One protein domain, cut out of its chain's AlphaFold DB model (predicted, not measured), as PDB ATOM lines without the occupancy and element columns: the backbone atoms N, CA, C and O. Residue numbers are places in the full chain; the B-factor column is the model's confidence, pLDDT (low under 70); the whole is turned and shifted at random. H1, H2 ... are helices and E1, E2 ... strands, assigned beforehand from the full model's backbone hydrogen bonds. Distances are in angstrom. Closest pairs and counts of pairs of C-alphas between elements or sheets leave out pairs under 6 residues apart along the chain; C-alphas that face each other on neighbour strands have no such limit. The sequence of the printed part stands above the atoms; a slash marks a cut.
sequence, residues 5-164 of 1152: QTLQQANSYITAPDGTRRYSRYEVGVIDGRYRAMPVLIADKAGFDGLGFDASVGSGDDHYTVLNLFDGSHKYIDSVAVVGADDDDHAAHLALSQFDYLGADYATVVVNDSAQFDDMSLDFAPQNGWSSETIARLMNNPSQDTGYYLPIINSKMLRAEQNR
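What this domain is: This is residues 5 to 164 of the 1152 residues of an uncharacterized protein of Moraxella atlantae (UniProt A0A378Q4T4). A strongly twisted sheet of six strands forms the body: H1 packs on one face, where the sheet curls round it, and H2 packs on the opposite face, making three layers, with H3 packed on H2. The small hairpin of E2 and E3 lies at one end, and three long loops, residues 43 to 62, 110 to 131 and 140 to 154, link E5 to E6, E8 to H2 and H2 to H3. The printed part has 160 residues, in the order E1 E2 E3 E4 E5 E6 E7 H1 E8 H2 H3, and under half of them are in named elements, mixed helices and strands. The large sheet is mixed, in the order E1, E4, E5, E7, E6, E8. The whole is compact, with a radius of gyration of the C-alphas of 15.5 A and spans of 47 by 41 by 28 A.

How they stand to each other: Begin at edge strand E1, residues 5 to 8, antiparallel to E4, residues 27 to 31; N 7 and O 28 are 2.9 A apart, within hydrogen-bond range. Between them in the chain, E2, residues 12 to 15, and E3, residues 21 to 24, form an antiparallel hairpin, with N 14 and O 22 at 2.8 A. E3 runs on into E4 across a break of 2 residues, at 94 degrees. E4 and E5, residues 38 to 42, form a hairpin, with N 29 and O 40 at 2.9 A. E5 is parallel to E7, residues 76 to 83, at 35 degrees, with N 81 and O 39 at 2.9 A. E7 and E6, residues 63 to 70, form a hairpin, with N 67 and O 80 at 2.8 A. E6 is antiparallel to edge strand E8, residues 106 to 109, with N 68 and O 108 at 2.9 A. H1, residues 88 to 98, is on the sheet; its closest C-alphas to E8 are Ala 92 and Ala 107, 5.7 A. E7, H1 and E8 make a split strand-helix-strand unit, two strands running the same way with E6 between them, and its crossover is right-handed. H2, residues 132 to 139, is on the opposite face; its closest C-alphas to E4 are Ala 136 and Ile 31, 5.9 A. H3, residues 155 to 162, is not on the sheet but touches H2, the closest C-alphas being Thr 134 and Gln 162, 5.0 A, at a steep tilt of 69 degrees, only just short of about perpendicular, opposite ways. In H1, H2 and H3 every O i to N i+4 pair is within hydrogen-bond range.

Where its parts are: Find C-alpha 5 at (-40.328, -20.809, -37.197), where E1 begins. E6 is 22.6 A long, E7 21.6 A and H1 15.4 A, from first to last C-alpha. H3 ends at C-alpha 162, (-47.777, -29.443, -20.549).

The domain as a whole: The farthest C-alphas, Gly 19 and Phe 117, are 48.7 A apart. The printed part has no cut. The links E5 to E6, E8 to H2 and H2 to H3 are long. The mean pLDDT of the printed part is 72.5; residues 8 to 25, 43 to 62, 86 and 113 to 128 are under 70.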
ATOM      1  N   GLN A   5     -41.172 -21.423 -36.180       78.25
ATOM      2  CA  GLN A   5     -40.328 -20.809 -37.197       78.25
ATOM      3  C   GLN A   5     -40.983 -20.972 -38.571       78.25
ATOM      4  O   GLN A   5     -41.076 -22.089 -39.085       78.25
ATOM      5  N   THR A   6     -41.364 -19.856 -39.196       77.44
ATOM      6  CA  THR A   6     -41.784 -19.804 -40.603       77.44
ATOM      7  C   THR A   6     -40.702 -20.399 -41.508       77.44
ATOM      8  O   THR A   6     -39.547 -19.968 -41.467       77.44
ATOM      9  N   LEU A   7     -41.078 -21.357 -42.359       73.88
ATOM     10  CA  LEU A   7     -40.235 -21.863 -43.448       73.88
ATOM     11  C   LEU A   7     -40.663 -21.267 -44.794       73.88
ATOM     12  O   LEU A   7     -39.813 -20.918 -45.610       73.88
ATOM     13  N   GLN A   8     -41.970 -21.095 -45.001       68.38
ATOM     14  CA  GLN A   8     -42.557 -20.424 -46.153       68.38
ATOM     15  C   GLN A   8     -43.728 -19.534 -45.749       68.38
ATOM     16  O   GLN A   8     -44.618 -19.940 -45.007       68.38
ATOM     17  N   GLN A   9     -43.730 -18.319 -46.295       66.25
ATOM     18  CA  GLN A   9     -44.841 -17.384 -46.168       66.25
ATOM     19  C   GLN A   9     -46.059 -17.872 -46.965       66.25
ATOM     20  O   GLN A   9     -45.912 -18.574 -47.973       66.25
ATOM     21  N   ALA A  10     -47.248 -17.461 -46.526       60.91
ATOM     22  CA  ALA A  10     -48.491 -17.624 -47.269       60.91
ATOM     23  C   ALA A  10     -48.369 -17.132 -48.723       60.91
ATOM     24  O   ALA A  10     -47.620 -16.192 -49.006       60.91
ATOM     25  N   ASN A  11     -49.130 -17.744 -49.633       64.69
ATOM     26  CA  ASN A  11     -49.126 -17.442 -51.069       64.69
ATOM     27  C   ASN A  11     -47.762 -17.701 -51.750       64.69
ATOM     28  O   ASN A  11     -47.253 -16.879 -52.514       64.69
ATOM     29  N   SER A  12     -47.155 -18.864 -51.476       64.50
ATOM     30  CA  SER A  12     -45.858 -19.270 -52.044       64.50
ATOM     31  C   SER A  12     -45.799 -20.747 -52.466       64.50
ATOM     32  O   SER A  12     -46.623 -21.569 -52.068       64.50
ATOM     33  N   TYR A  13     -44.830 -21.099 -53.319       62.62
ATOM     34  CA  TYR A  13     -44.709 -22.445 -53.895       62.62
ATOM     35  C   TYR A  13     -43.890 -23.387 -53.003       62.62
ATOM     36  O   TYR A  13     -42.663 -23.293 -52.973       62.62
ATOM     37  N   ILE A  14     -44.548 -24.310 -52.302       57.81
ATOM     38  CA  ILE A  14     -43.900 -25.443 -51.627       57.81
ATOM     39  C   ILE A  14     -43.248 -26.334 -52.688       57.81
ATOM     40  O   ILE A  14     -43.820 -26.547 -53.756       57.81
ATOM     41  N   THR A  15     -42.056 -26.864 -52.411       56.94
ATOM     42  CA  THR A  15     -41.459 -27.943 -53.215       56.94
ATOM     43  C   THR A  15     -41.541 -29.243 -52.424       56.94
ATOM     44  O   THR A  15     -40.906 -29.369 -51.380       56.94
ATOM     45  N   ALA A  16     -42.350 -30.184 -52.905       52.25
ATOM     46  CA  ALA A  16     -42.537 -31.496 -52.297       52.25
ATOM     47  C   ALA A  16     -41.273 -32.384 -52.438       52.25
ATOM     48  O   ALA A  16     -40.409 -32.090 -53.272       52.25
ATOM     49  N   PRO A  17     -41.132 -33.476 -51.654       45.16
ATOM     50  CA  PRO A  17     -39.942 -34.341 -51.672       45.16
ATOM     51  C   PRO A  17     -39.665 -35.047 -53.010       45.16
ATOM     52  O   PRO A  17     -38.544 -35.489 -53.252       45.16
ATOM     53  N   ASP A  18     -40.671 -35.138 -53.881       56.34
ATOM     54  CA  ASP A  18     -40.585 -35.626 -55.265       56.34
ATOM     55  C   ASP A  18     -40.051 -34.563 -56.259       56.34
ATOM     56  O   ASP A  18     -39.795 -34.871 -57.423       56.34
ATOM     57  N   GLY A  19     -39.863 -33.318 -55.805       53.31
ATOM     58  CA  GLY A  19     -39.473 -32.157 -56.606       53.31
ATOM     59  C   GLY A  19     -40.646 -31.331 -57.154       53.31
ATOM     60  O   GLY A  19     -40.411 -30.301 -57.792       53.31
ATOM     61  N   THR A  20     -41.897 -31.732 -56.911       59.62
ATOM     62  CA  THR A  20     -43.089 -31.058 -57.445       59.62
ATOM     63  C   THR A  20     -43.332 -29.723 -56.740       59.62
ATOM     64  O   THR A  20     -43.420 -29.661 -55.514       59.62
ATOM     65  N   ARG A  21     -43.503 -28.637 -57.506       54.59
ATOM     66  CA  ARG A  21     -43.896 -27.324 -56.964       54.59
ATOM     67  C   ARG A  21     -45.414 -27.203 -56.846       54.59
ATOM     68  O   ARG A  21     -46.119 -27.428 -57.823       54.59
ATOM     69  N   ARG A  22     -45.902 -26.810 -55.667       57.47
ATOM     70  CA  ARG A  22     -47.328 -26.713 -55.305       57.47
ATOM     71  C   ARG A  22     -47.598 -25.375 -54.620       57.47
ATOM     72  O   ARG A  22     -46.808 -24.956 -53.782       57.47
ATOM     73  N   TYR A  23     -48.673 -24.681 -54.985       56.66
ATOM     74  CA  TYR A  23     -48.987 -23.361 -54.431       56.66
ATOM     75  C   TYR A  23     -49.707 -23.484 -53.079       56.66
ATOM     76  O   TYR A  23     -50.835 -23.973 -53.034       56.66
ATOM     77  N   SER A  24     -49.079 -23.017 -51.998       58.47
ATOM     78  CA  SER A  24     -49.714 -22.888 -50.682       58.47
ATOM     79  C   SER A  24     -50.362 -21.520 -50.529       58.47
ATOM     80  O   SER A  24     -49.717 -20.492 -50.745       58.47
ATOM     81  N   ARG A  25     -51.617 -21.504 -50.072       61.31
ATOM     82  CA  ARG A  25     -52.312 -20.282 -49.633       61.31
ATOM     83  C   ARG A  25     -51.904 -19.860 -48.220       61.31
ATOM     84  O   ARG A  25     -52.060 -18.698 -47.874       61.31
ATOM     85  N   TYR A  26     -51.365 -20.783 -47.429       73.31
ATOM     86  CA  TYR A  26     -51.197 -20.662 -45.980       73.31
ATOM     87  C   TYR A  26     -49.726 -20.583 -45.578       73.31
ATOM     88  O   TYR A  26     -48.839 -20.966 -46.351       73.31
ATOM     89  N   GLU A  27     -49.458 -20.094 -44.367       74.62
ATOM     90  CA  GLU A  27     -48.099 -20.073 -43.841       74.62
ATOM     91  C   GLU A  27     -47.692 -21.476 -43.374       74.62
ATOM     92  O   GLU A  27     -48.450 -22.165 -42.688       74.62
ATOM     93  N   VAL A  28     -46.489 -21.906 -43.759       78.25
ATOM     94  CA  VAL A  28     -45.928 -23.200 -43.361       78.25
ATOM     95  C   VAL A  28     -44.621 -22.974 -42.622       78.25
ATOM     96  O   VAL A  28     -43.719 -22.274 -43.089       78.25
ATOM     97  N   GLY A  29     -44.485 -23.626 -41.478       82.88
ATOM     98  CA  GLY A  29     -43.275 -23.588 -40.678       82.88
ATOM     99  C   GLY A  29     -43.088 -24.855 -39.867       82.88
ATOM    100  O   GLY A  29     -43.672 -25.898 -40.160       82.88
ATOM    101  N   VAL A  30     -42.252 -24.762 -38.842       88.00
ATOM    102  CA  VAL A  30     -41.987 -25.856 -37.906       88.00
ATOM    103  C   VAL A  30     -41.977 -25.363 -36.469       88.00
ATOM    104  O   VAL A  30     -41.562 -24.239 -36.190       88.00
ATOM    105  N   ILE A  31     -42.370 -26.238 -35.545       88.38
ATOM    106  CA  ILE A  31     -41.870 -26.186 -34.173       88.38
ATOM    107  C   ILE A  31     -40.663 -27.122 -34.123       88.38
ATOM    108  O   ILE A  31     -40.809 -28.345 -34.185       88.38
ATOM    109  N   ASP A  32     -39.472 -26.530 -34.084       84.88
ATOM    110  CA  ASP A  32     -38.206 -27.263 -34.073       84.88
ATOM    111  C   ASP A  32     -37.834 -27.739 -32.659       84.88
ATOM    112  O   ASP A  32     -38.180 -27.128 -31.639       84.88
ATOM    113  N   GLY A  33     -37.105 -28.846 -32.588       85.19
ATOM    114  CA  GLY A  33     -36.670 -29.441 -31.339       85.19
ATOM    115  C   GLY A  33     -35.557 -30.458 -31.523       85.19
ATOM    116  O   GLY A  33     -35.388 -31.082 -32.566       85.19
ATOM    117  N   ARG A  34     -34.767 -30.627 -30.461       86.00
ATOM    118  CA  ARG A  34     -33.487 -31.344 -30.475       86.00
ATOM    119  C   ARG A  34     -33.526 -32.769 -31.048       86.00
ATOM    120  O   ARG A  34     -32.477 -33.249 -31.473       86.00
ATOM    121  N   TYR A  35     -34.672 -33.447 -31.005       88.25
ATOM    122  CA  TYR A  35     -34.817 -34.838 -31.450       88.25
ATOM    123  C   TYR A  35     -35.785 -35.004 -32.630       88.25
ATOM    124  O   TYR A  35     -35.788 -36.059 -33.258       88.25
ATOM    125  N   ARG A  36     -36.602 -33.987 -32.928       90.88
ATOM    126  CA  ARG A  36     -37.620 -33.986 -33.986       90.88
ATOM    127  C   ARG A  36     -38.101 -32.554 -34.219       90.88
ATOM    128  O   ARG A  36     -38.237 -31.810 -33.257       90.88
ATOM    129  N   ALA A  37     -38.437 -32.209 -35.458       89.75
ATOM    130  CA  ALA A  37     -39.238 -31.027 -35.772       89.75
ATOM    131  C   ALA A  37     -40.670 -31.461 -36.126       89.75
ATOM    132  O   ALA A  37     -40.853 -32.501 -36.757       89.75
ATOM    133  N   MET A  38     -41.673 -30.671 -35.740       92.31
ATOM    134  CA  MET A  38     -43.068 -30.868 -36.147       92.31
ATOM    135  C   MET A  38     -43.434 -29.860 -37.246       92.31
ATOM    136  O   MET A  38     -43.294 -28.660 -36.991       92.31
ATOM    137  N   PRO A  39     -43.934 -30.290 -38.422       91.50
ATOM    138  CA  PRO A  39     -44.518 -29.391 -39.414       91.50
ATOM    139  C   PRO A  39     -45.764 -28.686 -38.865       91.50
ATOM    140  O   PRO A  39     -46.615 -29.310 -38.227       91.50
ATOM    141  N   VAL A  40     -45.875 -27.387 -39.129       88.62
ATOM    142  CA  VAL A  40     -46.982 -26.539 -38.677       88.62
ATOM    143  C   VAL A  40     -47.580 -25.788 -39.859       88.62
ATOM    144  O   VAL A  40     -46.853 -25.160 -40.629       88.62
ATOM    145  N   LEU A  41     -48.906 -25.824 -39.956       85.50
ATOM    146  CA  LEU A  41     -49.715 -25.002 -40.846       85.50
ATOM    147  C   LEU A  41     -50.395 -23.891 -40.036       85.50
ATOM    148  O   LEU A  41     -51.074 -24.183 -39.050       85.50
ATOM    149  N   ILE A  42     -50.244 -22.635 -40.451       77.69
ATOM    150  CA  ILE A  42     -50.881 -21.483 -39.801       77.69
ATOM    151  C   ILE A  42     -51.693 -20.703 -40.834       77.69
ATOM    152  O   ILE A  42     -51.246 -20.487 -41.966       77.69
ATOM    153  N   ALA A  43     -52.892 -20.283 -40.433       68.25
ATOM    154  CA  ALA A  43     -53.707 -19.354 -41.201       68.25
ATOM    155  C   ALA A  43     -52.915 -18.081 -41.560       68.25
ATOM    156  O   ALA A  43     -52.117 -17.584 -40.762       68.25
ATOM    157  N   ASP A  44     -53.138 -17.531 -42.756       59.09
ATOM    158  CA  ASP A  44     -52.556 -16.233 -43.101       59.09
ATOM    159  C   ASP A  44     -53.336 -15.090 -42.418       59.09
ATOM    160  O   ASP A  44     -54.285 -15.321 -41.666       59.09
ATOM    161  N   LYS A  45     -52.965 -13.829 -42.667       52.06
ATOM    162  CA  LYS A  45     -53.634 -12.675 -42.036       52.06
ATOM    163  C   LYS A  45     -55.124 -12.518 -42.382       52.06
ATOM    164  O   LYS A  45     -55.771 -11.666 -41.779       52.06
ATOM    165  N   ALA A  46     -55.664 -13.297 -43.317       50.59
ATOM    166  CA  ALA A  46     -57.086 -13.384 -43.625       50.59
ATOM    167  C   ALA A  46     -57.788 -14.582 -42.947       50.59
ATOM    168  O   ALA A  46     -58.998 -14.695 -43.070       50.59
ATOM    169  N   GLY A  47     -57.103 -15.434 -42.178       54.03
ATOM    170  CA  GLY A  47     -57.712 -16.652 -41.617       54.03
ATOM    171  C   GLY A  47     -57.747 -17.807 -42.631       54.03
ATOM    172  O   GLY A  47     -57.311 -17.657 -43.771       54.03
ATOM    173  N   PHE A  48     -58.265 -18.979 -42.243       54.47
ATOM    174  CA  PHE A  48     -58.556 -20.047 -43.220       54.47
ATOM    175  C   PHE A  48     -59.830 -19.761 -44.041       54.47
ATOM    176  O   PHE A  48     -60.018 -20.349 -45.105       54.47
ATOM    177  N   ASP A  49     -60.670 -18.843 -43.557       51.62
ATOM    178  CA  ASP A  49     -62.034 -18.542 -44.000       51.62
ATOM    179  C   ASP A  49     -62.203 -17.159 -44.667       51.62
ATOM    180  O   ASP A  49     -63.139 -16.957 -45.443       51.62
ATOM    181  N   GLY A  50     -61.301 -16.212 -44.395       43.66
ATOM    182  CA  GLY A  50     -61.369 -14.822 -44.852       43.66
ATOM    183  C   GLY A  50     -61.692 -13.787 -43.760       43.66
ATOM    184  O   GLY A  50     -61.710 -12.596 -44.079       43.66
ATOM    185  N   LEU A  51     -61.931 -14.190 -42.501       40.44
ATOM    186  CA  LEU A  51     -62.309 -13.279 -41.405       40.44
ATOM    187  C   LEU A  51     -61.128 -12.653 -40.640       40.44
ATOM    188  O   LEU A  51     -61.309 -11.632 -39.976       40.44
ATOM    189  N   GLY A  52     -59.914 -13.195 -40.780       42.03
ATOM    190  CA  GLY A  52     -58.670 -12.575 -40.311       42.03
ATOM    191  C   GLY A  52     -58.040 -13.192 -39.059       42.03
ATOM    192  O   GLY A  52     -58.480 -12.946 -37.938       42.03
ATOM    193  N   PHE A  53     -56.911 -13.892 -39.229       43.12
ATOM    194  CA  PHE A  53     -56.015 -14.233 -38.120       43.12
ATOM    195  C   PHE A  53     -55.048 -13.065 -37.858       43.12
ATOM    196  O   PHE A  53     -53.997 -12.935 -38.496       43.12
ATOM    197  N   ASP A  54     -55.402 -12.176 -36.924       44.31
ATOM    198  CA  ASP A  54     -54.532 -11.062 -36.535       44.31
ATOM    199  C   ASP A  54     -53.338 -11.550 -35.699       44.31
ATOM    200  O   ASP A  54     -53.334 -11.492 -34.476       44.31
ATOM    201  N   ALA A  55     -52.267 -11.955 -36.379       38.31
ATOM    202  CA  ALA A  55     -50.999 -12.335 -35.760       38.31
ATOM    203  C   ALA A  55     -50.265 -11.187 -35.016       38.31
ATOM    204  O   ALA A  55     -49.148 -11.397 -34.537       38.31
ATOM    205  N   SER A  56     -50.825  -9.968 -34.945       36.19
ATOM    206  CA  SER A  56     -50.270  -8.839 -34.181       36.19
ATOM    207  C   SER A  56     -50.901  -8.670 -32.796       36.19
ATOM    208  O   SER A  56     -50.180  -8.327 -31.852       36.19
ATOM    209  N   VAL A  57     -52.181  -9.030 -32.621       36.59
ATOM    210  CA  VAL A  57     -52.671  -9.477 -31.312       36.59
ATOM    211  C   VAL A  57     -52.299 -10.946 -31.151       36.59
ATOM    212  O   VAL A  57     -52.967 -11.850 -31.637       36.59
ATOM    213  N   GLY A  58     -51.209 -11.215 -30.432       35.59
ATOM    214  CA  GLY A  58     -51.003 -12.558 -29.900       35.59
ATOM    215  C   GLY A  58     -52.196 -12.892 -29.007       35.59
ATOM    216  O   GLY A  58     -52.293 -12.340 -27.909       35.59
ATOM    217  N   SER A  59     -53.114 -13.728 -29.496       35.91
ATOM    218  CA  SER A  59     -54.264 -14.199 -28.730       35.91
ATOM    219  C   SER A  59     -53.779 -14.855 -27.431       35.91
ATOM    220  O   SER A  59     -52.651 -15.348 -27.346       35.91
ATOM    221  N   GLY A  60     -54.643 -14.925 -26.412       40.44
ATOM    222  CA  GLY A  60     -54.374 -15.745 -25.217       40.44
ATOM    223  C   GLY A  60     -54.335 -17.255 -25.512       40.44
ATOM    224  O   GLY A  60     -54.129 -18.064 -24.614       40.44
ATOM    225  N   ASP A  61     -54.516 -17.603 -26.782       49.31
ATOM    226  CA  ASP A  61     -55.004 -18.858 -27.317       49.31
ATOM    227  C   ASP A  61     -54.034 -19.330 -28.404       49.31
ATOM    228  O   ASP A  61     -54.362 -19.421 -29.587       49.31
ATOM    229  N   ASP A  62     -52.791 -19.581 -27.984       55.06
ATOM    230  CA  ASP A  62     -51.694 -20.108 -28.806       55.06
ATOM    231  C   ASP A  62     -51.922 -21.611 -29.079       55.06
ATOM    232  O   ASP A  62     -51.063 -22.429 -28.746       55.06
ATOM    233  N   HIS A  63     -53.111 -21.965 -29.596       70.06
ATOM    234  CA  HIS A  63     -53.647 -23.328 -29.691       70.06
ATOM    235  C   HIS A  63     -53.372 -23.981 -31.044       70.06
ATOM    236  O   HIS A  63     -53.705 -23.464 -32.107       70.06
ATOM    237  N   TYR A  64     -52.781 -25.165 -30.963       83.19
ATOM    238  CA  TYR A  64     -52.328 -25.989 -32.068       83.19
ATOM    239  C   TYR A  64     -53.111 -27.300 -32.002       83.19
ATOM    240  O   TYR A  64     -52.943 -28.078 -31.055       83.19
ATOM    241  N   THR A  65     -53.953 -27.567 -32.998       88.00
ATOM    242  CA  THR A  65     -54.575 -28.884 -33.166       88.00
ATOM    243  C   THR A  65     -53.506 -29.818 -33.714       88.00
ATOM    244  O   THR A  65     -53.040 -29.638 -34.837       88.00
ATOM    245  N   VAL A  66     -53.059 -30.781 -32.903       91.88
ATOM    246  CA  VAL A  66     -52.028 -31.758 -33.293       91.88
ATOM    247  C   VAL A  66     -52.709 -32.972 -33.910       91.88
ATOM    248  O   VAL A  66     -53.599 -33.557 -33.294       91.88
ATOM    249  N   LEU A  67     -52.264 -33.387 -35.093       93.75
ATOM    250  CA  LEU A  67     -52.807 -34.526 -35.828       93.75
ATOM    251  C   LEU A  67     -51.719 -35.550 -36.132       93.75
ATOM    252  O   LEU A  67     -50.602 -35.196 -36.497       93.75
ATOM    253  N   ASN A  68     -52.066 -36.829 -36.032       95.25
ATOM    254  CA  ASN A  68     -51.281 -37.931 -36.581       95.25
ATOM    255  C   ASN A  68     -51.775 -38.251 -37.994       95.25
ATOM    256  O   ASN A  68     -52.983 -38.364 -38.199       95.25
ATOM    257  N   LEU A  69     -50.853 -38.427 -38.938       94.44
ATOM    258  CA  LEU A  69     -51.135 -38.761 -40.334       94.44
ATOM    259  C   LEU A  69     -50.873 -40.249 -40.603       94.44
ATOM    260  O   LEU A  69     -49.917 -40.821 -40.068       94.44
ATOM    261  N   PHE A  70     -51.708 -40.866 -41.438       93.75
ATOM    262  CA  PHE A  70     -51.677 -42.298 -41.742       93.75
ATOM    263  C   PHE A  70     -51.903 -42.573 -43.232       93.75
ATOM    264  O   PHE A  70     -52.650 -41.853 -43.893       93.75
ATOM    265  N   ASP A  71     -51.305 -43.653 -43.738       91.62
ATOM    266  CA  ASP A  71     -51.634 -44.206 -45.058       91.62
ATOM    267  C   ASP A  71     -52.896 -45.095 -45.010       91.62
ATOM    268  O   ASP A  71     -53.375 -45.500 -43.944       91.62
ATOM    269  N   GLY A  72     -53.424 -45.454 -46.181       86.75
ATOM    270  CA  GLY A  72     -54.573 -46.347 -46.355       86.75
ATOM    271  C   GLY A  72     -54.332 -47.802 -45.925       86.75
ATOM    272  O   GLY A  72     -55.239 -48.626 -46.024       86.75
ATOM    273  N   SER A  73     -53.134 -48.136 -45.429       91.25
ATOM    274  CA  SER A  73     -52.833 -49.388 -44.715       91.25
ATOM    275  C   SER A  73     -52.834 -49.207 -43.186       91.25
ATOM    276  O   SER A  73     -52.397 -50.102 -42.460       91.25
ATOM    277  N   HIS A  74     -53.329 -48.066 -42.690       88.12
ATOM    278  CA  HIS A  74     -53.331 -47.637 -41.285       88.12
ATOM    279  C   HIS A  74     -51.936 -47.502 -40.656       88.12
ATOM    280  O   HIS A  74     -51.788 -47.516 -39.429       88.12
ATOM    281  N   LYS A  75     -50.888 -47.362 -41.471       89.44
ATOM    282  CA  LYS A  75     -49.528 -47.155 -40.979       89.44
ATOM    283  C   LYS A  75     -49.304 -45.663 -40.745       89.44
ATOM    284  O   LYS A  75     -49.544 -44.830 -41.613       89.44
ATOM    285  N   TYR A  76     -48.818 -45.343 -39.551       92.62
ATOM    286  CA  TYR A  76     -48.447 -43.988 -39.156       92.62
ATOM    287  C   TYR A  76     -47.285 -43.442 -40.005       92.62
ATOM    288  O   TYR A  76     -46.313 -44.161 -40.267       92.62
ATOM    289  N   ILE A  77     -47.393 -42.170 -40.396       89.94
ATOM    290  CA  ILE A  77     -46.427 -41.451 -41.234       89.94
ATOM    291  C   ILE A  77     -45.661 -40.424 -40.390       89.94
ATOM    292  O   ILE A  77     -44.467 -40.592 -40.151       89.94
ATOM    293  N   ASP A  78     -46.354 -39.382 -39.919       91.19
ATOM    294  CA  ASP A  78     -45.798 -38.281 -39.123       91.19
ATOM    295  C   ASP A  78     -46.908 -37.619 -38.275       91.19
ATOM    296  O   ASP A  78     -48.082 -37.994 -38.353       91.19
ATOM    297  N   SER A  79     -46.551 -36.633 -37.453       93.25
ATOM    298  CA  SER A  79     -47.479 -35.765 -36.730       93.25
ATOM    299  C   SER A  79     -47.265 -34.314 -37.146       93.25
ATOM    300  O   SER A  79     -46.132 -33.840 -37.167       93.25
ATOM    301  N   VAL A  80     -48.355 -33.599 -37.403       93.44
ATOM    302  CA  VAL A  80     -48.363 -32.185 -37.804       93.44
ATOM    303  C   VAL A  80     -49.244 -31.373 -36.857       93.44
ATOM    304  O   VAL A  80     -50.032 -31.944 -36.102       93.44
ATOM    305  N   ALA A  81     -49.140 -30.047 -36.903       91.69
ATOM    306  CA  ALA A  81     -50.056 -29.157 -36.197       91.69
ATOM    307  C   ALA A  81     -50.711 -28.129 -37.127       91.69
ATOM    308  O   ALA A  81     -50.094 -27.661 -38.084       91.69
ATOM    309  N   VAL A  82     -51.949 -27.751 -36.809       87.19
ATOM    310  CA  VAL A  82     -52.722 -26.714 -37.508       87.19
ATOM    311  C   VAL A  82     -53.163 -25.648 -36.502       87.19
ATOM    312  O   VAL A  82     -53.606 -25.985 -35.404       87.19
ATOM    313  N   VAL A  83     -53.029 -24.368 -36.862       80.81
ATOM    314  CA  VAL A  83     -53.356 -23.212 -36.007       80.81
ATOM    315  C   VAL A  83     -54.393 -22.326 -36.690       80.81
ATOM    316  O   VAL A  83     -54.113 -21.750 -37.742       80.81
ATOM    317  N   GLY A  84     -55.567 -22.191 -36.063       70.69
ATOM    318  CA  GLY A  84     -56.664 -21.327 -36.522       70.69
ATOM    319  C   GLY A  84     -57.797 -22.023 -37.285       70.69
ATOM    320  O   GLY A  84     -58.635 -21.326 -37.843       70.69
ATOM    321  N   ALA A  85     -57.826 -23.360 -37.344       73.00
ATOM    322  CA  ALA A  85     -58.944 -24.111 -37.925       73.00
ATOM    323  C   ALA A  85     -60.198 -24.046 -37.028       73.00
ATOM    324  O   ALA A  85     -60.069 -24.006 -35.804       73.00
ATOM    325  N   ASP A  86     -61.390 -24.072 -37.633       65.56
ATOM    326  CA  ASP A  86     -62.670 -23.908 -36.917       65.56
ATOM    327  C   ASP A  86     -63.000 -25.077 -35.975       65.56
ATOM    328  O   ASP A  86     -63.559 -24.882 -34.895       65.56
ATOM    329  N   ASP A  87     -62.658 -26.297 -36.398       70.12
ATOM    330  CA  ASP A  87     -62.866 -27.541 -35.661       70.12
ATOM    331  C   ASP A  87     -61.833 -28.622 -36.053       70.12
ATOM    332  O   ASP A  87     -60.947 -28.413 -36.891       70.12
ATOM    333  N   ASP A  88     -61.930 -29.782 -35.400       79.50
ATOM    334  CA  ASP A  88     -61.029 -30.925 -35.577       79.50
ATOM    335  C   ASP A  88     -61.101 -31.554 -36.985       79.50
ATOM    336  O   ASP A  88     -60.083 -32.044 -37.484       79.50
ATOM    337  N   ASP A  89     -62.263 -31.510 -37.649       79.38
ATOM    338  CA  ASP A  89     -62.453 -32.055 -38.999       79.38
ATOM    339  C   ASP A  89     -61.903 -31.082 -40.057       79.38
ATOM    340  O   ASP A  89     -61.214 -31.496 -40.996       79.38
ATOM    341  N   HIS A  90     -62.097 -29.770 -39.876       80.19
ATOM    342  CA  HIS A  90     -61.448 -28.741 -40.691       80.19
ATOM    343  C   HIS A  90     -59.919 -28.816 -40.536       80.19
ATOM    344  O   HIS A  90     -59.198 -28.817 -41.537       80.19
ATOM    345  N   ALA A  91     -59.403 -28.989 -39.313       83.88
ATOM    346  CA  ALA A  91     -57.975 -29.211 -39.079       83.88
ATOM    347  C   ALA A  91     -57.452 -30.473 -39.797       83.88
ATOM    348  O   ALA A  91     -56.358 -30.447 -40.366       83.88
ATOM    349  N   ALA A  92     -58.238 -31.557 -39.834       87.19
ATOM    350  CA  ALA A  92     -57.903 -32.772 -40.576       87.19
ATOM    351  C   ALA A  92     -57.872 -32.552 -42.097       87.19
ATOM    352  O   ALA A  92     -56.907 -32.955 -42.748       87.19
ATOM    353  N   HIS A  93     -58.864 -31.866 -42.669       83.50
ATOM    354  CA  HIS A  93     -58.891 -31.533 -44.096       83.50
ATOM    355  C   HIS A  93     -57.755 -30.582 -44.513       83.50
ATOM    356  O   HIS A  93     -57.142 -30.764 -45.571       83.50
ATOM    357  N   LEU A  94     -57.417 -29.599 -43.677       83.88
ATOM    358  CA  LEU A  94     -56.270 -28.717 -43.900       83.88
ATOM    359  C   LEU A  94     -54.953 -29.500 -43.858       83.88
ATOM    360  O   LEU A  94     -54.157 -29.404 -44.790       83.88
ATOM    361  N   ALA A  95     -54.749 -30.338 -42.838       88.31
ATOM    362  CA  ALA A  95     -53.553 -31.168 -42.737       88.31
ATOM    363  C   ALA A  95     -53.397 -32.115 -43.942       88.31
ATOM    364  O   ALA A  95     -52.328 -32.164 -44.547       88.31
ATOM    365  N   LEU A  96     -54.466 -32.812 -44.338       88.31
ATOM    366  CA  LEU A  96     -54.440 -33.741 -45.471       88.31
ATOM    367  C   LEU A  96     -54.262 -33.044 -46.824       88.31
ATOM    368  O   LEU A  96     -53.666 -33.634 -47.714       88.31
ATOM    369  N   SER A  97     -54.729 -31.801 -46.991       82.56
ATOM    370  CA  SER A  97     -54.570 -31.064 -48.257       82.56
ATOM    371  C   SER A  97     -53.217 -30.363 -48.412       82.56
ATOM    372  O   SER A  97     -52.768 -30.179 -49.539       82.56
ATOM    373  N   GLN A  98     -52.570 -29.950 -47.313       79.69
ATOM    374  CA  GLN A  98     -51.298 -29.209 -47.357       79.69
ATOM    375  C   GLN A  98     -50.067 -30.093 -47.099       79.69
ATOM    376  O   GLN A  98     -48.966 -29.757 -47.536       79.69
ATOM    377  N   PHE A  99     -50.248 -31.234 -46.426       78.69
ATOM    378  CA  PHE A  99     -49.215 -32.256 -46.220       78.69
ATOM    379  C   PHE A  99     -49.470 -33.525 -47.054       78.69
ATOM    380  O   PHE A  99     -48.924 -34.586 -46.760       78.69
ATOM    381  N   ASP A 100     -50.263 -33.414 -48.126       75.38
ATOM    382  CA  ASP A 100     -50.604 -34.503 -49.053       75.38
ATOM    383  C   ASP A 100     -49.355 -35.181 -49.660       75.38
ATOM    384  O   ASP A 100     -49.325 -36.390 -49.886       75.38
ATOM    385  N   TYR A 101     -48.271 -34.417 -49.827       78.31
ATOM    386  CA  TYR A 101     -46.954 -34.888 -50.259       78.31
ATOM    387  C   TYR A 101     -46.296 -35.922 -49.325       78.31
ATOM    388  O   TYR A 101     -45.316 -36.552 -49.722       78.31
ATOM    389  N   LEU A 102     -46.798 -36.097 -48.096       81.75
ATOM    390  CA  LEU A 102     -46.378 -37.165 -47.184       81.75
ATOM    391  C   LEU A 102     -47.041 -38.518 -47.506       81.75
ATOM    392  O   LEU A 102     -46.623 -39.533 -46.954       81.75
ATOM    393  N   GLY A 103     -48.044 -38.550 -48.393       83.75
ATOM    394  CA  GLY A 103     -48.787 -39.763 -48.753       83.75
ATOM    395  C   GLY A 103     -49.812 -40.189 -47.700       83.75
ATOM    396  O   GLY A 103     -49.976 -41.381 -47.459       83.75
ATOM    397  N   ALA A 104     -50.450 -39.222 -47.034       89.06
ATOM    398  CA  ALA A 104     -51.466 -39.471 -46.015       89.06
ATOM    399  C   ALA A 104     -52.871 -39.586 -46.629       89.06
ATOM    400  O   ALA A 104     -53.332 -38.663 -47.293       89.06
ATOM    401  N   ASP A 105     -53.561 -40.692 -46.347       89.06
ATOM    402  CA  ASP A 105     -54.948 -40.933 -46.762       89.06
ATOM    403  C   ASP A 105     -55.958 -40.485 -45.690       89.06
ATOM    404  O   ASP A 105     -57.089 -40.121 -46.011       89.06
ATOM    405  N   TYR A 106     -55.571 -40.494 -44.407       91.94
ATOM    406  CA  TYR A 106     -56.393 -39.956 -43.319       91.94
ATOM    407  C   TYR A 106     -55.563 -39.428 -42.137       91.94
ATOM    408  O   TYR A 106     -54.373 -39.723 -41.984       91.94
ATOM    409  N   ALA A 107     -56.209 -38.625 -41.289       92.81
ATOM    410  CA  ALA A 107     -55.621 -38.019 -40.099       92.81
ATOM    411  C   ALA A 107     -56.386 -38.421 -38.824       92.81
ATOM    412  O   ALA A 107     -57.506 -38.927 -38.873       92.81
ATOM    413  N   THR A 108     -55.790 -38.211 -37.651       91.88
ATOM    414  CA  THR A 108     -56.465 -38.382 -36.353       91.88
ATOM    415  C   THR A 108     -55.950 -37.355 -35.352       91.88
ATOM    416  O   THR A 108     -54.745 -37.295 -35.096       91.88
ATOM    417  N   VAL A 109     -56.857 -36.567 -34.771       90.00
ATOM    418  CA  VAL A 109     -56.524 -35.529 -33.786       90.00
ATOM    419  C   VAL A 109     -56.044 -36.140 -32.468       90.00
ATOM    420  O   VAL A 109     -56.609 -37.100 -31.939       90.00
ATOM    421  N   VAL A 110     -54.993 -35.552 -31.903       89.12
ATOM    422  CA  VAL A 110     -54.464 -35.868 -30.576       89.12
ATOM    423  C   VAL A 110     -55.231 -35.044 -29.540       89.12
ATOM    424  O   VAL A 110     -54.769 -34.006 -29.086       89.12
ATOM    425  N   VAL A 111     -56.434 -35.493 -29.188       79.00
ATOM    426  CA  VAL A 111     -57.413 -34.732 -28.387       79.00
ATOM    427  C   VAL A 111     -56.882 -34.345 -26.998       79.00
ATOM    428  O   VAL A 111     -56.491 -35.219 -26.211       79.00
ATOM    429  N   ASN A 112     -56.938 -33.058 -26.629       70.31
ATOM    430  CA  ASN A 112     -56.659 -32.609 -25.259       70.31
ATOM    431  C   ASN A 112     -57.860 -32.757 -24.294       70.31
ATOM    432  O   ASN A 112     -58.292 -31.808 -23.648       70.31
ATOM    433  N   ASP A 113     -58.394 -33.979 -24.186       61.59
ATOM    434  CA  ASP A 113     -59.467 -34.355 -23.250       61.59
ATOM    435  C   ASP A 113     -59.064 -34.152 -21.771       61.59
ATOM    436  O   ASP A 113     -58.441 -35.017 -21.143       61.59
ATOM    437  N   SER A 114     -59.426 -33.002 -21.210       52.53
ATOM    438  CA  SER A 114     -59.068 -32.545 -19.863       52.53
ATOM    439  C   SER A 114     -59.832 -33.237 -18.718       52.53
ATOM    440  O   SER A 114     -59.704 -32.838 -17.560       52.53
ATOM    441  N   ALA A 115     -60.582 -34.314 -18.983       38.75
ATOM    442  CA  ALA A 115     -61.417 -35.020 -18.005       38.75
ATOM    443  C   ALA A 115     -60.667 -35.872 -16.944       38.75
ATOM    444  O   ALA A 115     -61.263 -36.773 -16.349       38.75
ATOM    445  N   GLN A 116     -59.378 -35.621 -16.670       39.62
ATOM    446  CA  GLN A 116     -58.620 -36.318 -15.616       39.62
ATOM    447  C   GLN A 116     -58.312 -35.403 -14.420       39.62
ATOM    448  O   GLN A 116     -57.867 -34.272 -14.576       39.62
ATOM    449  N   PHE A 117     -58.555 -35.938 -13.218       39.09
ATOM    450  CA  PHE A 117     -58.727 -35.218 -11.946       39.09
ATOM    451  C   PHE A 117     -57.626 -34.207 -11.564       39.09
ATOM    452  O   PHE A 117     -57.928 -33.225 -10.878       39.09
ATOM    453  N   ASP A 118     -56.379 -34.426 -11.983       41.59
ATOM    454  CA  ASP A 118     -55.224 -33.624 -11.554       41.59
ATOM    455  C   ASP A 118     -54.982 -32.353 -12.389       41.59
ATOM    456  O   ASP A 118     -54.338 -31.427 -11.893       41.59
ATOM    457  N   ASP A 119     -55.480 -32.272 -13.631       41.66
ATOM    458  CA  ASP A 119     -55.132 -31.147 -14.509       41.66
ATOM    459  C   ASP A 119     -55.828 -29.845 -14.075       41.66
ATOM    460  O   ASP A 119     -56.964 -29.837 -13.585       41.66
ATOM    461  N   MET A 120     -55.105 -28.734 -14.201       40.25
ATOM    462  CA  MET A 120     -55.534 -27.394 -13.821       40.25
ATOM    463  C   MET A 120     -54.627 -26.350 -14.488       40.25
ATOM    464  O   MET A 120     -53.844 -25.663 -13.814       40.25
ATOM    465  N   SER A 121     -54.782 -26.188 -15.802       41.06
ATOM    466  CA  SER A 121     -54.741 -24.839 -16.380       41.06
ATOM    467  C   SER A 121     -55.734 -23.949 -15.622       41.06
ATOM    468  O   SER A 121     -56.841 -24.394 -15.314       41.06
ATOM    469  N   LEU A 122     -55.326 -22.725 -15.280       37.75
ATOM    470  CA  LEU A 122     -56.227 -21.691 -14.744       37.75
ATOM    471  C   LEU A 122     -56.662 -20.698 -15.830       37.75
ATOM    472  O   LEU A 122     -57.560 -19.895 -15.606       37.75
ATOM    473  N   ASP A 123     -56.050 -20.787 -17.008       38.09
ATOM    474  CA  ASP A 123     -56.434 -20.047 -18.199       38.09
ATOM    475  C   ASP A 123     -57.445 -20.879 -19.006       38.09
ATOM    476  O   ASP A 123     -57.387 -22.117 -18.998       38.09
ATOM    477  N   PHE A 124     -58.391 -20.190 -19.658       34.69
ATOM    478  CA  PHE A 124     -59.530 -20.780 -20.371       34.69
ATOM    479  C   PHE A 124     -59.090 -21.920 -21.300       34.69
ATOM    480  O   PHE A 124     -58.201 -21.749 -22.128       34.69
ATOM    481  N   ALA A 125     -59.760 -23.068 -21.196       34.66
ATOM    482  CA  ALA A 125     -59.582 -24.187 -22.114       34.66
ATOM    483  C   ALA A 125     -60.718 -24.198 -23.156       34.66
ATOM    484  O   ALA A 125     -61.783 -24.763 -22.878       34.66
ATOM    485  N   PRO A 126     -60.536 -23.598 -24.350       40.75
ATOM    486  CA  PRO A 126     -61.287 -24.024 -25.525       40.75
ATOM    487  C   PRO A 126     -60.912 -25.475 -25.871       40.75
ATOM    488  O   PRO A 126     -59.992 -26.064 -25.300       40.75
ATOM    489  N   GLN A 127     -61.682 -26.094 -26.760       53.38
ATOM    490  CA  GLN A 127     -61.646 -27.546 -26.920       53.38
ATOM    491  C   GLN A 127     -60.359 -28.024 -27.623       53.38
ATOM    492  O   GLN A 127     -59.856 -27.392 -28.545       53.38
ATOM    493  N   ASN A 128     -59.854 -29.172 -27.167       59.03
ATOM    494  CA  ASN A 128     -58.906 -30.085 -27.825       59.03
ATOM    495  C   ASN A 128     -57.473 -29.605 -28.170       59.03
ATOM    496  O   ASN A 128     -56.625 -30.471 -28.398       59.03
ATOM    497  N   GLY A 129     -57.166 -28.305 -28.144       70.44
ATOM    498  CA  GLY A 129     -55.860 -27.744 -28.536       70.44
ATOM    499  C   GLY A 129     -54.680 -27.921 -27.555       70.44
ATOM    500  O   GLY A 129     -54.835 -28.272 -26.379       70.44
ATOM    501  N   TRP A 130     -53.469 -27.629 -28.054       79.62
ATOM    502  CA  TRP A 130     -52.193 -27.641 -27.310       79.62
ATOM    503  C   TRP A 130     -51.389 -26.354 -27.514       79.62
ATOM    504  O   TRP A 130     -51.466 -25.748 -28.575       79.62
ATOM    505  N   SER A 131     -50.542 -25.971 -26.553       77.06
ATOM    506  CA  SER A 131     -49.677 -24.791 -26.716       77.06
ATOM    507  C   SER A 131     -48.392 -25.072 -27.506       77.06
ATOM    508  O   SER A 131     -47.809 -26.157 -27.396       77.06
ATOM    509  N   SER A 132     -47.889 -24.063 -28.233       78.44
ATOM    510  CA  SER A 132     -46.629 -24.150 -29.002       78.44
ATOM    511  C   SER A 132     -45.432 -24.641 -28.168       78.44
ATOM    512  O   SER A 132     -44.657 -25.483 -28.616       78.44
ATOM    513  N   GLU A 133     -45.323 -24.179 -26.922       76.69
ATOM    514  CA  GLU A 133     -44.322 -24.610 -25.933       76.69
ATOM    515  C   GLU A 133     -44.513 -26.079 -25.492       76.69
ATOM    516  O   GLU A 133     -43.535 -26.801 -25.317       76.69
ATOM    517  N   THR A 134     -45.749 -26.578 -25.366       82.38
ATOM    518  CA  THR A 134     -46.001 -28.001 -25.046       82.38
ATOM    519  C   THR A 134     -45.477 -28.914 -26.155       82.38
ATOM    520  O   THR A 134     -44.812 -29.918 -25.885       82.38
ATOM    521  N   ILE A 135     -45.728 -28.537 -27.411       88.44
ATOM    522  CA  ILE A 135     -45.217 -29.245 -28.589       88.44
ATOM    523  C   ILE A 135     -43.688 -29.141 -28.635       88.44
ATOM    524  O   ILE A 135     -43.016 -30.162 -28.772       88.44
ATOM    525  N   ALA A 136     -43.123 -27.945 -28.443       86.50
ATOM    526  CA  ALA A 136     -41.677 -27.719 -28.464       86.50
ATOM    527  C   ALA A 136     -40.937 -28.541 -27.400       86.50
ATOM    528  O   ALA A 136     -39.895 -29.132 -27.686       86.50
ATOM    529  N   ARG A 137     -41.482 -28.646 -26.182       84.56
ATOM    530  CA  ARG A 137     -40.954 -29.528 -25.130       84.56
ATOM    531  C   ARG A 137     -40.947 -30.991 -25.555       84.56
ATOM    532  O   ARG A 137     -39.928 -31.656 -25.376       84.56
ATOM    533  N   LEU A 138     -42.036 -31.474 -26.160       90.81
ATOM    534  CA  LEU A 138     -42.093 -32.842 -26.671       90.81
ATOM    535  C   LEU A 138     -41.065 -33.059 -27.789       90.81
ATOM    536  O   LEU A 138     -40.331 -34.037 -27.742       90.81
ATOM    537  N   MET A 139     -40.929 -32.123 -28.730       92.12
ATOM    538  CA  MET A 139     -39.919 -32.154 -29.802       92.12
ATOM    539  C   MET A 139     -38.467 -32.118 -29.270       92.12
ATOM    540  O   MET A 139     -37.530 -32.619 -29.898       92.12
ATOM    541  N   ASN A 140     -38.271 -31.591 -28.058       88.38
ATOM    542  CA  ASN A 140     -37.008 -31.616 -27.315       88.38
ATOM    543  C   ASN A 140     -36.862 -32.813 -26.345       88.38
ATOM    544  O   ASN A 140     -35.839 -32.924 -25.662       88.38
ATOM    545  N   ASN A 141     -37.826 -33.737 -26.295       88.00
ATOM    546  CA  ASN A 141     -37.770 -34.947 -25.475       88.00
ATOM    547  C   ASN A 141     -37.085 -36.102 -26.246       88.00
ATOM    548  O   ASN A 141     -37.492 -36.394 -27.371       88.00
ATOM    549  N   PRO A 142     -36.110 -36.827 -25.649       87.56
ATOM    550  CA  PRO A 142     -35.441 -37.962 -26.300       87.56
ATOM    551  C   PRO A 142     -36.378 -39.067 -26.810       87.56
ATOM    552  O   PRO A 142     -36.006 -39.807 -27.708       87.56
ATOM    553  N   SER A 143     -37.598 -39.180 -26.272       86.88
ATOM    554  CA  SER A 143     -38.613 -40.125 -26.759       86.88
ATOM    555  C   SER A 143     -39.087 -39.868 -28.193       86.88
ATOM    556  O   SER A 143     -39.795 -40.718 -28.724       86.88
ATOM    557  N   GLN A 144     -38.736 -38.729 -28.806       91.06
ATOM    558  CA  GLN A 144     -39.035 -38.439 -30.211       91.06
ATOM    559  C   GLN A 144     -38.011 -39.011 -31.202       91.06
ATOM    560  O   GLN A 144     -38.353 -39.186 -32.368       91.06
ATOM    561  N   ASP A 145     -36.809 -39.369 -30.741       83.75
ATOM    562  CA  ASP A 145     -35.799 -40.069 -31.538       83.75
ATOM    563  C   ASP A 145     -35.737 -41.544 -31.113       83.75
ATOM    564  O   ASP A 145     -35.198 -41.898 -30.064       83.75
ATOM    565  N   THR A 146     -36.315 -42.424 -31.934       78.12
ATOM    566  CA  THR A 146     -36.215 -43.883 -31.741       78.12
ATOM    567  C   THR A 146     -35.045 -44.507 -32.510       78.12
ATOM    568  O   THR A 146     -34.827 -45.715 -32.409       78.12
ATOM    569  N   GLY A 147     -34.330 -43.729 -33.329       72.69
ATOM    570  CA  GLY A 147     -33.317 -44.195 -34.278       72.69
ATOM    571  C   GLY A 147     -33.831 -44.983 -35.495       72.69
ATOM    572  O   GLY A 147     -33.043 -45.231 -36.407       72.69
ATOM    573  N   TYR A 148     -35.113 -45.383 -35.543       70.12
ATOM    574  CA  TYR A 148     -35.650 -46.264 -36.599       70.12
ATOM    575  C   TYR A 148     -36.985 -45.817 -37.215       70.12
ATOM    576  O   TYR A 148     -37.257 -46.149 -38.366       70.12
ATOM    577  N   TYR A 149     -37.831 -45.100 -36.472       76.06
ATOM    578  CA  TYR A 149     -39.130 -44.601 -36.940       76.06
ATOM    579  C   TYR A 149     -39.584 -43.374 -36.138       76.06
ATOM    580  O   TYR A 149     -39.241 -43.226 -34.961       76.06
ATOM    581  N   LEU A 150     -40.396 -42.508 -36.746       80.38
ATOM    582  CA  LEU A 150     -41.044 -41.421 -36.011       80.38
ATOM    583  C   LEU A 150     -42.077 -42.014 -35.033       80.38
ATOM    584  O   LEU A 150     -42.879 -42.859 -35.435       80.38
ATOM    585  N   PRO A 151     -42.066 -41.632 -33.746       88.19
ATOM    586  CA  PRO A 151     -43.010 -42.155 -32.770       88.19
ATOM    587  C   PRO A 151     -44.342 -41.403 -32.845       88.19
ATOM    588  O   PRO A 151     -44.378 -40.173 -32.901       88.19
ATOM    589  N   ILE A 152     -45.445 -42.151 -32.785       91.81
ATOM    590  CA  ILE A 152     -46.794 -41.580 -32.783       91.81
ATOM    591  C   ILE A 152     -47.043 -40.728 -31.530       91.81
ATOM    592  O   ILE A 152     -46.909 -41.193 -30.392       91.81
ATOM    593  N   ILE A 153     -47.428 -39.470 -31.740       92.88
ATOM    594  CA  ILE A 153     -47.735 -38.540 -30.653       92.88
ATOM    595  C   ILE A 153     -49.129 -38.855 -30.105       92.88
ATOM    596  O   ILE A 153     -50.064 -39.160 -30.841       92.88
ATOM    597  N   ASN A 154     -49.274 -38.803 -28.786       90.25
ATOM    598  CA  ASN A 154     -50.537 -39.057 -28.101       90.25
ATOM    599  C   ASN A 154     -50.708 -38.097 -26.919       90.25
ATOM    600  O   ASN A 154     -49.729 -37.573 -26.379       90.25
ATOM    601  N   SER A 155     -51.953 -37.900 -26.485       85.12
ATOM    602  CA  SER A 155     -52.325 -36.876 -25.502       85.12
ATOM    603  C   SER A 155     -51.625 -37.050 -24.153       85.12
ATOM    604  O   SER A 155     -51.402 -36.075 -23.444       85.12
ATOM    605  N   LYS A 156     -51.208 -38.275 -23.799       84.50
ATOM    606  CA  LYS A 156     -50.430 -38.541 -22.581       84.50
ATOM    607  C   LYS A 156     -48.997 -38.006 -22.677       84.50
ATOM    608  O   LYS A 156     -48.469 -37.543 -21.671       84.50
ATOM    609  N   MET A 157     -48.372 -38.054 -23.857       88.69
ATOM    610  CA  MET A 157     -47.039 -37.473 -24.075       88.69
ATOM    611  C   MET A 157     -47.096 -35.944 -24.023       88.69
ATOM    612  O   MET A 157     -46.296 -35.338 -23.318       88.69
ATOM    613  N   LEU A 158     -48.081 -35.329 -24.686       86.69
ATOM    614  CA  LEU A 158     -48.249 -33.873 -24.651       86.69
ATOM    615  C   LEU A 158     -48.639 -33.373 -23.245       86.69
ATOM    616  O   LEU A 158     -47.997 -32.452 -22.753       86.69
ATOM    617  N   ARG A 159     -49.562 -34.025 -22.514       80.75
ATOM    618  CA  ARG A 159     -49.877 -33.645 -21.113       80.75
ATOM    619  C   ARG A 159     -48.704 -33.786 -20.151       80.75
ATOM    620  O   ARG A 159     -48.610 -32.996 -19.213       80.75
ATOM    621  N   ALA A 160     -47.819 -34.764 -20.359       80.62
ATOM    622  CA  ALA A 160     -46.612 -34.906 -19.544       80.62
ATOM    623  C   ALA A 160     -45.658 -33.710 -19.717       80.62
ATOM    624  O   ALA A 160     -44.989 -33.321 -18.762       80.62
ATOM    625  N   GLU A 161     -45.632 -33.104 -20.906       83.44
ATOM    626  CA  GLU A 161     -44.851 -31.900 -21.199       83.44
ATOM    627  C   GLU A 161     -45.597 -30.600 -20.857       83.44
ATOM    628  O   GLU A 161     -44.969 -29.635 -20.422       83.44
ATOM    629  N   GLN A 162     -46.928 -30.570 -20.963       78.62
ATOM    630  CA  GLN A 162     -47.777 -29.443 -20.549       78.62
ATOM    631  C   GLN A 162     -47.667 -29.211 -19.035       78.62
ATOM    632  O   GLN A 162     -47.331 -28.113 -18.586       78.62
ATOM    633  N   ASN A 163     -47.835 -30.282 -18.250       74.62
ATOM    634  CA  ASN A 163     -47.747 -30.274 -16.787       74.62
ATOM    635  C   ASN A 163     -46.297 -30.267 -16.252       74.62
ATOM    636  O   ASN A 163     -46.056 -30.412 -15.051       74.62
ATOM    637  N   ARG A 164     -45.303 -30.075 -17.128       76.62
ATOM    638  CA  ARG A 164     -43.888 -29.993 -16.757       76.62
ATOM    639  C   ARG A 164     -43.560 -28.643 -16.119       76.62
ATOM    640  O   ARG A 164     -43.660 -27.585 -16.740       76.62
TER     641      ARG A 164